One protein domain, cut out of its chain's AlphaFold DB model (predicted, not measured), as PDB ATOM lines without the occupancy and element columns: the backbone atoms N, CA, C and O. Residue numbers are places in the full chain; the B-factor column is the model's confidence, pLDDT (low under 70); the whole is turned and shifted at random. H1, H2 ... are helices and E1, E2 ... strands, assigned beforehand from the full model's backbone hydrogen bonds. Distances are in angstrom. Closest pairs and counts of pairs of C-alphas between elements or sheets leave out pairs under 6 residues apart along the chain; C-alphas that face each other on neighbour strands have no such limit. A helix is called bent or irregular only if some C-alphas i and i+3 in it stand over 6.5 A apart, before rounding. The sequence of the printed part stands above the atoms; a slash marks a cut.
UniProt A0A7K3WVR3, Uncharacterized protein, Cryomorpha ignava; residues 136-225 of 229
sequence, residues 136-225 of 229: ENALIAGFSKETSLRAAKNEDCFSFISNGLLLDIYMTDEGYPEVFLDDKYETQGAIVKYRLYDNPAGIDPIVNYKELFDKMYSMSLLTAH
ATOM      1  N   GLU A 136       0.410  -1.623  96.155       97.06
ATOM      2  CA  GLU A 136       0.734  -0.202  96.345       97.06
ATOM      3  C   GLU A 136       2.182   0.102  95.958       97.06
ATOM      4  O   GLU A 136       2.435   1.024  95.183       97.06
ATOM      5  N   ASN A 137       3.131  -0.707  96.433       97.69
ATOM      6  CA  ASN A 137       4.536  -0.535  96.079       97.69
ATOM      7  C   ASN A 137       4.813  -0.818  94.602       97.69
ATOM      8  O   ASN A 137       5.611  -0.100  94.007       97.69
ATOM      9  N   ALA A 138       4.157  -1.824  94.021       96.62
ATOM     10  CA  ALA A 138       4.292  -2.190  92.617       96.62
ATOM     11  C   ALA A 138       3.786  -1.084  91.696       96.62
ATOM     12  O   ALA A 138       4.432  -0.777  90.702       96.62
ATOM     13  N   LEU A 139       2.684  -0.423  92.060       96.94
ATOM     14  CA  LEU A 139       2.211   0.745  91.328       96.94
ATOM     15  C   LEU A 139       3.224   1.897  91.396       96.94
ATOM     16  O   LEU A 139       3.565   2.469  90.366       96.94
ATOM     17  N   ILE A 140       3.734   2.229  92.588       97.81
ATOM     18  CA  ILE A 140       4.754   3.282  92.737       97.81
ATOM     19  C   ILE A 140       6.007   2.938  91.919       97.81
ATOM     20  O   ILE A 140       6.559   3.807  91.249       97.81
ATOM     21  N   ALA A 141       6.425   1.669  91.935       97.50
ATOM     22  CA  ALA A 141       7.554   1.173  91.158       97.50
ATOM     23  C   ALA A 141       7.289   1.299  89.648       97.50
ATOM     24  O   ALA A 141       8.092   1.890  88.926       97.50
ATOM     25  N   GLY A 142       6.140   0.812  89.176       96.75
ATOM     26  CA  GLY A 142       5.723   0.855  87.776       96.75
ATOM     27  C   GLY A 142       5.625   2.279  87.237       96.75
ATOM     28  O   GLY A 142       6.096   2.538  86.144       96.75
ATOM     29  N   PHE A 143       5.131   3.230  88.029       97.44
ATOM     30  CA  PHE A 143       5.020   4.647  87.657       97.44
ATOM     31  C   PHE A 143       6.166   5.517  88.193       97.44
ATOM     32  O   PHE A 143       6.016   6.730  88.382       97.44
ATOM     33  N   SER A 144       7.324   4.916  88.450       96.81
ATOM     34  CA  SER A 144       8.514   5.660  88.850       96.81
ATOM     35  C   SER A 144       9.190   6.322  87.644       96.81
ATOM     36  O   SER A 144       9.082   5.863  86.500       96.81
ATOM     37  N   LYS A 145       9.923   7.412  87.883       95.19
ATOM     38  CA  LYS A 145      10.743   8.058  86.857       95.19
ATOM     39  C   LYS A 145      11.794   7.079  86.341       95.19
ATOM     40  O   LYS A 145      12.017   7.032  85.134       95.19
ATOM     41  N   GLU A 146      12.358   6.255  87.220       93.94
ATOM     42  CA  GLU A 146      13.264   5.164  86.864       93.94
ATOM     43  C   GLU A 146      12.649   4.239  85.813       93.94
ATOM     44  O   GLU A 146      13.232   4.057  84.746       93.94
ATOM     45  N   THR A 147      11.442   3.734  86.070       95.19
ATOM     46  CA  THR A 147      10.726   2.858  85.136       95.19
ATOM     47  C   THR A 147      10.396   3.571  83.834       95.19
ATOM     48  O   THR A 147      10.605   3.002  82.769       95.19
ATOM     49  N   SER A 148       9.993   4.846  83.880       94.00
ATOM     50  CA  SER A 148       9.707   5.609  82.656       94.00
ATOM     51  C   SER A 148      10.924   5.748  81.735       94.00
ATOM     52  O   SER A 148      10.788   5.666  80.517       94.00
ATOM     53  N   LEU A 149      12.123   5.909  82.305       90.81
ATOM     54  CA  LEU A 149      13.367   5.982  81.535       90.81
ATOM     55  C   LEU A 149      13.751   4.620  80.956       90.81
ATOM     56  O   LEU A 149      14.313   4.568  79.868       90.81
ATOM     57  N   ARG A 150      13.458   3.525  81.672       91.50
ATOM     58  CA  ARG A 150      13.659   2.157  81.172       91.50
ATOM     59  C   ARG A 150      12.697   1.839  80.033       91.50
ATOM     60  O   ARG A 150      13.151   1.409  78.982       91.50
ATOM     61  N   ALA A 151      11.411   2.135  80.205       91.94
ATOM     62  CA  ALA A 151      10.391   1.948  79.176       91.94
ATOM     63  C   ALA A 151      10.725   2.729  77.895       91.94
ATOM     64  O   ALA A 151      10.572   2.205  76.798       91.94
ATOM     65  N   ALA A 152      11.275   3.942  78.020       89.31
ATOM     66  CA  ALA A 152      11.691   4.756  76.879       89.31
ATOM     67  C   ALA A 152      12.821   4.153  76.027       89.31
ATOM     68  O   ALA A 152      13.047   4.621  74.911       89.31
ATOM     69  N   LYS A 153      13.521   3.120  76.515       85.94
ATOM     70  CA  LYS A 153      14.513   2.398  75.712       85.94
ATOM     71  C   LYS A 153      13.887   1.455  74.690       85.94
ATOM     72  O   LYS A 153      14.544   1.150  73.702       85.94
ATOM     73  N   ASN A 154      12.645   1.019  74.916       79.94
ATOM     74  CA  ASN A 154      11.960   0.009  74.103       79.94
ATOM     75  C   ASN A 154      12.783  -1.278  73.932       79.94
ATOM     76  O   ASN A 154      12.846  -1.861  72.853       79.94
ATOM     77  N   GLU A 155      13.445  -1.690  75.010       81.81
ATOM     78  CA  GLU A 155      14.105  -2.989  75.105       81.81
ATOM     79  C   GLU A 155      13.081  -4.009  75.606       81.81
ATOM     80  O   GLU A 155      12.416  -3.774  76.618       81.81
ATOM     81  N   ASP A 156      12.948  -5.125  74.892       81.44
ATOM     82  CA  ASP A 156      12.070  -6.222  75.289       81.44
ATOM     83  C   ASP A 156      12.771  -7.167  76.278       81.44
ATOM     84  O   ASP A 156      13.992  -7.337  76.228       81.44
ATOM     85  N   CYS A 157      11.988  -7.802  77.153       76.75
ATOM     86  CA  CYS A 157      12.454  -8.760  78.160       76.75
ATOM     87  C   CYS A 157      13.569  -8.199  79.067       76.75
ATOM     88  O   CYS A 157      14.621  -8.821  79.245       76.75
ATOM     89  N   PHE A 158      13.348  -7.013  79.641       85.31
ATOM     90  CA  PHE A 158      14.340  -6.336  80.478       85.31
ATOM     91  C   PHE A 158      13.919  -6.268  81.953       85.31
ATOM     92  O   PHE A 158      12.947  -5.593  82.298       85.31
ATOM     93  N   SER A 159      14.709  -6.894  82.832       92.50
ATOM     94  CA  SER A 159      14.490  -6.887  84.284       92.50
ATOM     95  C   SER A 159      15.279  -5.788  84.997       92.50
ATOM     96  O   SER A 159      16.454  -5.537  84.711       92.50
ATOM     97  N   PHE A 160      14.669  -5.146  85.991       94.12
ATOM     98  CA  PHE A 160      15.309  -4.101  86.798       94.12
ATOM     99  C   PHE A 160      14.627  -3.914  88.151       94.12
ATOM    100  O   PHE A 160      13.503  -4.344  88.378       94.12
ATOM    101  N   ILE A 161      15.315  -3.243  89.076       94.81
ATOM    102  CA  ILE A 161      14.770  -2.943  90.401       94.81
ATOM    103  C   ILE A 161      14.253  -1.506  90.433       94.81
ATOM    104  O   ILE A 161      14.981  -0.573  90.087       94.81
ATOM    105  N   SER A 162      13.022  -1.329  90.911       95.75
ATOM    106  CA  SER A 162      12.456  -0.026  91.265       95.75
ATOM    107  C   SER A 162      11.616  -0.137  92.536       95.75
ATOM    108  O   SER A 162      10.920  -1.128  92.740       95.75
ATOM    109  N   ASN A 163      11.710   0.860  93.422       96.25
ATOM    110  CA  ASN A 163      11.059   0.865  94.736       96.25
ATOM    111  C   ASN A 163      11.267  -0.453  95.526       96.25
ATOM    112  O   ASN A 163      10.351  -0.975  96.154       96.25
ATOM    113  N   GLY A 164      12.464  -1.043  95.451       95.00
ATOM    114  CA  GLY A 164      12.783  -2.316  96.115       95.00
ATOM    115  C   GLY A 164      12.084  -3.561  95.545       95.00
ATOM    116  O   GLY A 164      12.153  -4.625  96.162       95.00
ATOM    117  N   LEU A 165      11.418  -3.456  94.393       97.06
ATOM    118  CA  LEU A 165      10.761  -4.566  93.700       97.06
ATOM    119  C   LEU A 165      11.475  -4.869  92.384       97.06
ATOM    120  O   LEU A 165      11.922  -3.952  91.698       97.06
ATOM    121  N   LEU A 166      11.583  -6.158  92.053       96.81
ATOM    122  CA  LEU A 166      12.049  -6.602  90.740       96.81
ATOM    123  C   LEU A 166      10.882  -6.526  89.753       96.81
ATOM    124  O   LEU A 166       9.817  -7.089  90.010       96.81
ATOM    125  N   LEU A 167      11.087  -5.783  88.675       96.31
ATOM    126  CA  LEU A 167      10.121  -5.545  87.618       96.31
ATOM    127  C   LEU A 167      10.686  -6.024  86.289       96.31
ATOM    128  O   LEU A 167      11.895  -5.929  86.071       96.31
ATOM    129  N   ASP A 168       9.782  -6.400  85.397       94.75
ATOM    130  CA  ASP A 168      10.081  -6.749  84.015       94.75
ATOM    131  C   ASP A 168       9.338  -5.811  83.071       94.75
ATOM    132  O   ASP A 168       8.206  -5.403  83.340       94.75
ATOM    133  N   ILE A 169       9.985  -5.449  81.965       94.56
ATOM    134  CA  ILE A 169       9.345  -4.775  80.836       94.56
ATOM    135  C   ILE A 169       9.274  -5.743  79.663       94.56
ATOM    136  O   ILE A 169      10.294  -6.313  79.267       94.56
ATOM    137  N   TYR A 170       8.077  -5.859  79.096       93.00
ATOM    138  CA  TYR A 170       7.823  -6.569  77.850       93.00
ATOM    139  C   TYR A 170       7.182  -5.633  76.834       93.00
ATOM    140  O   TYR A 170       6.377  -4.766  77.185       93.00
ATOM    141  N   MET A 171       7.532  -5.812  75.566       91.88
ATOM    142  CA  MET A 171       6.912  -5.076  74.472       91.88
ATOM    143  C   MET A 171       5.632  -5.788  74.028       91.88
ATOM    144  O   MET A 171       5.631  -6.981  73.747       91.88
ATOM    145  N   THR A 172       4.531  -5.046  73.956       86.94
ATOM    146  CA  THR A 172       3.276  -5.545  73.372       86.94
ATOM    147  C   THR A 172       3.399  -5.704  71.856       86.94
ATOM    148  O   THR A 172       4.227  -5.043  71.228       86.94
ATOM    149  N   ASP A 173       2.508  -6.490  71.245       84.06
ATOM    150  CA  ASP A 173       2.402  -6.610  69.778       84.06
ATOM    151  C   ASP A 173       2.151  -5.254  69.084       84.06
ATOM    152  O   ASP A 173       2.497  -5.057  67.922       84.06
ATOM    153  N   GLU A 174       1.567  -4.297  69.812       82.94
ATOM    154  CA  GLU A 174       1.337  -2.917  69.368       82.94
ATOM    155  C   GLU A 174       2.589  -2.022  69.491       82.94
ATOM    156  O   GLU A 174       2.554  -0.852  69.115       82.94
ATOM    157  N   GLY A 175       3.698  -2.549  70.018       85.25
ATOM    158  CA  GLY A 175       4.960  -1.829  70.182       85.25
ATOM    159  C   GLY A 175       5.024  -0.927  71.418       85.25
ATOM    160  O   GLY A 175       5.895  -0.061  71.492       85.25
ATOM    161  N   TYR A 176       4.131  -1.109  72.394       91.12
ATOM    162  CA  TYR A 176       4.166  -0.370  73.661       91.12
ATOM    163  C   TYR A 176       4.812  -1.194  74.779       91.12
ATOM    164  O   TYR A 176       4.427  -2.356  74.940       91.12
ATOM    165  N   PRO A 177       5.706  -0.609  75.595       94.19
ATOM    166  CA  PRO A 177       6.208  -1.256  76.800       94.19
ATOM    167  C   PRO A 177       5.104  -1.429  77.851       94.19
ATOM    168  O   PRO A 177       4.404  -0.471  78.205       94.19
ATOM    169  N   GLU A 178       4.999  -2.626  78.410       95.19
ATOM    170  CA  GLU A 178       4.201  -2.940  79.592       95.19
ATOM    171  C   GLU A 178       5.108  -3.415  80.726       95.19
ATOM    172  O   GLU A 178       6.084  -4.127  80.499       95.19
ATOM    173  N   VAL A 179       4.797  -2.996  81.955       95.56
ATOM    174  CA  VAL A 179       5.594  -3.335  83.144       95.56
ATOM    175  C   VAL A 179       4.865  -4.360  83.992       95.56
ATOM    176  O   VAL A 179       3.693  -4.178  84.329       95.56
ATOM    177  N   PHE A 180       5.601  -5.372  84.420       95.50
ATOM    178  CA  PHE A 180       5.139  -6.482  85.234       95.50
ATOM    179  C   PHE A 180       5.983  -6.576  86.503       95.50
ATOM    180  O   PHE A 180       7.101  -6.061  86.576       95.50
ATOM    181  N   LEU A 181       5.429  -7.215  87.526       94.50
ATOM    182  CA  LEU A 181       6.233  -7.738  88.624       94.50
ATOM    183  C   LEU A 181       6.826  -9.077  88.195       94.50
ATOM    184  O   LEU A 181       6.130  -9.860  87.555       94.50
ATOM    185  N   ASP A 182       8.055  -9.341  88.630       93.75
ATOM    186  CA  ASP A 182       8.702 -10.642  88.450       93.75
ATOM    187  C   ASP A 182       7.849 -11.790  89.019       93.75
ATOM    188  O   ASP A 182       7.194 -11.647  90.062       93.75
ATOM    189  N   ASP A 183       7.898 -12.947  88.357       87.44
ATOM    190  CA  ASP A 183       7.087 -14.126  88.684       87.44
ATOM    191  C   ASP A 183       7.219 -14.580  90.146       87.44
ATOM    192  O   ASP A 183       6.271 -15.139  90.709       87.44
ATOM    193  N   LYS A 184       8.341 -14.288  90.823       91.88
ATOM    194  CA  LYS A 184       8.531 -14.612  92.250       91.88
ATOM    195  C   LYS A 184       7.516 -13.943  93.179       91.88
ATOM    196  O   LYS A 184       7.424 -14.317  94.347       91.88
ATOM    197  N   TYR A 185       6.828 -12.901  92.711       90.94
ATOM    198  CA  TYR A 185       5.801 -12.197  93.473       90.94
ATOM    199  C   TYR A 185       4.399 -12.796  93.292       90.94
ATOM    200  O   TYR A 185       3.474 -12.340  93.964       90.94
ATOM    201  N   GLU A 186       4.241 -13.798  92.416       89.56
ATOM    202  CA  GLU A 186       2.982 -14.518  92.167       89.56
ATOM    203  C   GLU A 186       1.809 -13.589  91.787       89.56
ATOM    204  O   GLU A 186       0.639 -13.854  92.075       89.56
ATOM    205  N   THR A 187       2.110 -12.465  91.132       86.19
ATOM    206  CA  THR A 187       1.117 -11.494  90.659       86.19
ATOM    207  C   THR A 187       0.919 -11.605  89.158       86.19
ATOM    208  O   THR A 187       1.885 -11.608  88.408       86.19
ATOM    209  N   GLN A 188      -0.335 -11.633  88.713       85.44
ATOM    210  CA  GLN A 188      -0.667 -11.746  87.295       85.44
ATOM    211  C   GLN A 188      -0.974 -10.387  86.656       85.44
ATOM    212  O   GLN A 188      -1.695  -9.570  87.235       85.44
ATOM    213  N   GLY A 189      -0.516 -10.225  85.413       89.69
ATOM    214  CA  GLY A 189      -0.859  -9.110  84.534       89.69
ATOM    215  C   GLY A 189       0.043  -7.884  84.678       89.69
ATOM    216  O   GLY A 189       0.759  -7.716  85.665       89.69
ATOM    217  N   ALA A 190      -0.015  -7.019  83.665       93.69
ATOM    218  CA  ALA A 190       0.715  -5.762  83.653       93.69
ATOM    219  C   ALA A 190       0.170  -4.782  84.705       93.69
ATOM    220  O   ALA A 190      -1.007  -4.793  85.082       93.69
ATOM    221  N   ILE A 191       1.043  -3.887  85.153       95.44
ATOM    222  CA  ILE A 191       0.740  -2.799  86.088       95.44
ATOM    223  C   ILE A 191       0.450  -1.515  85.316       95.44
ATOM    224  O   ILE A 191      -0.502  -0.791  85.621       95.44
ATOM    225  N   VAL A 192       1.279  -1.234  84.312       95.50
ATOM    226  CA  VAL A 192       1.272   0.005  83.536       95.50
ATOM    227  C   VAL A 192       1.617  -0.281  82.081       95.50
ATOM    228  O   VAL A 192       2.471  -1.122  81.803       95.50
ATOM    229  N   LYS A 193       0.972   0.462  81.178       95.06
ATOM    230  CA  LYS A 193       1.281   0.516  79.749       95.06
ATOM    231  C   LYS A 193       1.821   1.901  79.393       95.06
ATOM    232  O   LYS A 193       1.221   2.921  79.741       95.06
ATOM    233  N   TYR A 194       2.946   1.936  78.688       94.75
ATOM    234  CA  TYR A 194       3.610   3.160  78.244       94.75
ATOM    235  C   TYR A 194       3.298   3.441  76.771       94.75
ATOM    236  O   TYR A 194       3.912   2.888  75.864       94.75
ATOM    237  N   ARG A 195       2.367   4.358  76.507       91.62
ATOM    238  CA  ARG A 195       1.991   4.794  75.154       91.62
ATOM    239  C   ARG A 195       2.863   5.956  74.685       91.62
ATOM    240  O   ARG A 195       2.385   7.066  74.472       91.62
ATOM    241  N   LEU A 196       4.171   5.715  74.591       85.12
ATOM    242  CA  LEU A 196       5.177   6.764  74.353       85.12
ATOM    243  C   LEU A 196       5.088   7.414  72.966       85.12
ATOM    244  O   LEU A 196       5.540   8.544  72.798       85.12
ATOM    245  N   TYR A 197       4.513   6.707  71.994       81.69
ATOM    246  CA  TYR A 197       4.416   7.139  70.598       81.69
ATOM    247  C   TYR A 197       3.048   7.712  70.218       81.69
ATOM    248  O   TYR A 197       2.863   8.159  69.086       81.69
ATOM    249  N   ASP A 198       2.099   7.721  71.154       85.94
ATOM    250  CA  ASP A 198       0.789   8.320  70.927       85.94
ATOM    251  C   ASP A 198       0.884   9.848  70.892       85.94
ATOM    252  O   ASP A 198       1.811  10.460  71.429       85.94
ATOM    253  N   ASN A 199      -0.121  10.484  70.288       81.50
ATOM    254  CA  ASN A 199      -0.307  11.927  70.362       81.50
ATOM    255  C   ASN A 199      -1.678  12.247  70.992       81.50
ATOM    256  O   ASN A 199      -2.690  12.177  70.290       81.50
ATOM    257  N   PRO A 200      -1.743  12.594  72.292       84.12
ATOM    258  CA  PRO A 200      -0.618  12.774  73.215       84.12
ATOM    259  C   PRO A 200      -0.065  11.448  73.757       84.12
ATOM    260  O   PRO A 200      -0.809  10.481  73.922       84.12
ATOM    261  N   ALA A 201       1.226  11.437  74.103       86.50
ATOM    262  CA  ALA A 201       1.856  10.302  74.766       86.50
ATOM    263  C   ALA A 201       1.211  10.045  76.140       86.50
ATOM    264  O   ALA A 201       0.819  10.989  76.838       86.50
ATOM    265  N   GLY A 202       1.119   8.775  76.534       90.50
ATOM    266  CA  GLY A 202       0.412   8.339  77.740       90.50
ATOM    267  C   GLY A 202       1.207   7.365  78.606       90.50
ATOM    268  O   GLY A 202       2.061   6.625  78.122       90.50
ATOM    269  N   ILE A 203       0.910   7.366  79.904       93.31
ATOM    270  CA  ILE A 203       1.346   6.343  80.859       93.31
ATOM    271  C   ILE A 203       0.096   5.970  81.645       93.31
ATOM    272  O   ILE A 203      -0.407   6.791  82.413       93.31
ATOM    273  N   ASP A 204      -0.427   4.770  81.416       93.62
ATOM    274  CA  ASP A 204      -1.771   4.407  81.861       93.62
ATOM    275  C   ASP A 204      -1.750   3.167  82.754       93.62
ATOM    276  O   ASP A 204      -1.052   2.195  82.446       93.62
ATOM    277  N   PRO A 205      -2.511   3.164  83.863       94.44
ATOM    278  CA  PRO A 205      -2.632   1.978  84.693       94.44
ATOM    279  C   PRO A 205      -3.488   0.946  83.968       94.44
ATOM    280  O   PRO A 205      -4.493   1.286  83.336       94.44
ATOM    281  N   ILE A 206      -3.157  -0.331  84.133       91.00
ATOM    282  CA  ILE A 206      -4.099  -1.389  83.766       91.00
ATOM    283  C   ILE A 206      -5.341  -1.275  84.663       91.00
ATOM    284  O   ILE A 206      -5.248  -0.844  85.812       91.00
ATOM    285  N   VAL A 207      -6.519  -1.645  84.149       81.75
ATOM    286  CA  VAL A 207      -7.835  -1.397  84.779       81.75
ATOM    287  C   VAL A 207      -7.873  -1.769  86.268       81.75
ATOM    288  O   VAL A 207      -8.370  -0.996  87.086       81.75
ATOM    289  N   ASN A 208      -7.265  -2.900  86.642       86.12
ATOM    290  CA  ASN A 208      -7.213  -3.397  88.024       86.12
ATOM    291  C   ASN A 208      -6.432  -2.495  89.000       86.12
ATOM    292  O   ASN A 208      -6.521  -2.678  90.214       86.12
ATOM    293  N   TYR A 209      -5.673  -1.533  88.483       90.75
ATOM    294  CA  TYR A 209      -4.876  -0.578  89.240       90.75
ATOM    295  C   TYR A 209      -5.472   0.834  89.249       90.75
ATOM    296  O   TYR A 209      -4.899   1.704  89.896       90.75
ATOM    297  N   LYS A 210      -6.612   1.098  88.588       93.75
ATOM    298  CA  LYS A 210      -7.117   2.468  88.377       93.75
ATOM    299  C   LYS A 210      -7.410   3.239  89.668       93.75
ATOM    300  O   LYS A 210      -6.944   4.364  89.815       93.75
ATOM    301  N   GLU A 211      -8.144   2.643  90.605       94.50
ATOM    302  CA  GLU A 211      -8.474   3.297  91.884       94.50
ATOM    303  C   GLU A 211      -7.204   3.615  92.686       94.50
ATOM    304  O   GLU A 211      -7.018   4.713  93.213       94.50
ATOM    305  N   LEU A 212      -6.289   2.647  92.724       95.69
ATOM    306  CA  LEU A 212      -5.015   2.794  93.405       95.69
ATOM    307  C   LEU A 212      -4.125   3.842  92.720       95.69
ATOM    308  O   LEU A 212      -3.462   4.624  93.401       95.69
ATOM    309  N   PHE A 213      -4.149   3.893  91.389       97.00
ATOM    310  CA  PHE A 213      -3.477   4.908  90.592       97.00
ATOM    311  C   PHE A 213      -3.985   6.297  90.942       97.00
ATOM    312  O   PHE A 213      -3.177   7.147  91.299       97.00
ATOM    313  N   ASP A 214      -5.300   6.512  90.944       96.25
ATOM    314  CA  ASP A 214      -5.885   7.819  91.253       96.25
ATOM    315  C   ASP A 214      -5.490   8.295  92.656       96.25
ATOM    316  O   ASP A 214      -5.085   9.448  92.844       96.25
ATOM    317  N   LYS A 215      -5.515   7.381  93.636       95.75
ATOM    318  CA  LYS A 215      -5.045   7.647  94.999       95.75
ATOM    319  C   LYS A 215      -3.575   8.080  95.003       95.75
ATOM    320  O   LYS A 215      -3.269   9.177  95.471       95.75
ATOM    321  N   MET A 216      -2.668   7.260  94.474       96.69
ATOM    322  CA  MET A 216      -1.222   7.527  94.536       96.69
ATOM    323  C   MET A 216      -0.799   8.724  93.674       96.69
ATOM    324  O   MET A 216       0.102   9.477  94.055       96.69
ATOM    325  N   TYR A 217      -1.483   8.946  92.551       96.44
ATOM    326  CA  TYR A 217      -1.314  10.115  91.694       96.44
ATOM    327  C   TYR A 217      -1.700  11.401  92.433       96.44
ATOM    328  O   TYR A 217      -0.915  12.350  92.462       96.44
ATOM    329  N   SER A 218      -2.846  11.416  93.129       95.62
ATOM    330  CA  SER A 218      -3.270  12.570  93.943       95.62
ATOM    331  C   SER A 218      -2.282  12.901  95.070       95.62
ATOM    332  O   SER A 218      -2.104  14.061  95.441       95.62
ATOM    333  N   MET A 219      -1.580  11.886  95.577       96.19
ATOM    334  CA  MET A 219      -0.531  12.008  96.590       96.19
ATOM    335  C   MET A 219       0.840  12.362  95.993       96.19
ATOM    336  O   MET A 219       1.821  12.452  96.728       96.19
ATOM    337  N   SER A 220       0.932  12.573  94.674       96.44
ATOM    338  CA  SER A 220       2.182  12.859  93.957       96.44
ATOM    339  C   SER A 220       3.300  11.841  94.230       96.44
ATOM    340  O   SER A 220       4.471  12.204  94.280       96.44
ATOM    341  N   LEU A 221       2.946  10.566  94.419       97.19
ATOM    342  CA  LEU A 221       3.915   9.484  94.640       97.19
ATOM    343  C   LEU A 221       4.413   8.856  93.326       97.19
ATOM    344  O   LEU A 221       5.390   8.113  93.328       97.19
ATOM    345  N   LEU A 222       3.753   9.159  92.203       96.94
ATOM    346  CA  LEU A 222       4.035   8.599  90.879       96.94
ATOM    347  C   LEU A 222       5.003   9.509  90.105       96.94
ATOM    348  O   LEU A 222       4.592  10.413  89.373       96.94
ATOM    349  N   THR A 223       6.307   9.307  90.300       96.25
ATOM    350  CA  THR A 223       7.350  10.235  89.825       96.25
ATOM    351  C   THR A 223       7.497  10.296  88.301       96.25
ATOM    352  O   THR A 223       8.025  11.287  87.796       96.25
ATOM    353  N   ALA A 224       6.964   9.328  87.546       94.44
ATOM    354  CA  ALA A 224       6.897   9.396  86.083       94.44
ATOM    355  C   ALA A 224       6.085  10.605  85.577       94.44
ATOM    356  O   ALA A 224       6.414  11.169  84.534       94.44
ATOM    357  N   HIS A 225       5.080  11.044  86.343       90.75
ATOM    358  CA  HIS A 225       4.286  12.246  86.058       90.75
ATOM    359  C   HIS A 225       4.812  13.506  86.765       90.75
ATOM    360  O   HIS A 225       4.269  14.599  86.587       90.75
TER     361      HIS A 225
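What this domain is: This is residues 136 to 225 of the 229 residues of an uncharacterized protein of Cryomorpha ignava (UniProt A0A7K3WVR3). A strongly twisted five-stranded meander, E1 to E5, each strand the antiparallel neighbour of the one before, curls round the short helix H1. H2 packs on the same face, making two layers, and H3 sits past the E5 edge, against H1. The printed part has 90 residues, with three named helices and five named strands that follow along the chain as H1, H2, E1, E2, E3, E4, E5, H3; the class is mixed, helices and strands. It is compact, with a radius of gyration of the C-alphas of 11.9 A and spans of 35 by 30 by 22 A.

Where its parts are: Find C-alpha 136 at (0.734, -0.202, 96.345); from there H1 runs to residue 142. H2 follows at residues 145 to 151. Then come E1, residues 158 to 162, and E2, residues 165 to 171, 19.6 A long from C-alpha (10.761, -4.566, 93.700). Read on to E3, 177 to 181, E4, 192 to 195, and E5, 202 to 205. H3, residues 207 to 218, is 17.3 A long and ends at C-alpha (-3.270, 12.570, 93.943); it is irregular, with C-alphas 208 and 211 7.8 A apart.

How they stand to each other: Look first at the hairpins: N 160 and O 167 of E1 and E2 are 2.9 A apart, N 178 and O 170 of E3 and E2 2.8 A, N 194 and O 177 of E4 and E3 2.9 A, and N 195 and O 202 of E4 and E5 2.8 A, each within hydrogen-bond range. H1 is on the sheet; its closest C-alphas to E3 are Gly 142 and Val 179, 6.2 A. H2 is on the same face, at a height over the sheet of 5.8 A. H3 only grazes the sheet, but touches H1, about perpendicular at 87 degrees, closest at the C-alphas of Leu 139 and Phe 213, 7.1 A. H2 and H3 are apart. Every O i to N i+4 pair is within hydrogen-bond range in H1 and H2, and 6 of 8 in H3.

The domain as a whole: The farthest C-alphas, Lys 184 and Asn 199, are 35.5 A apart. The printed part has no cut, no link is long, and no printed residue is under 70 in pLDDT.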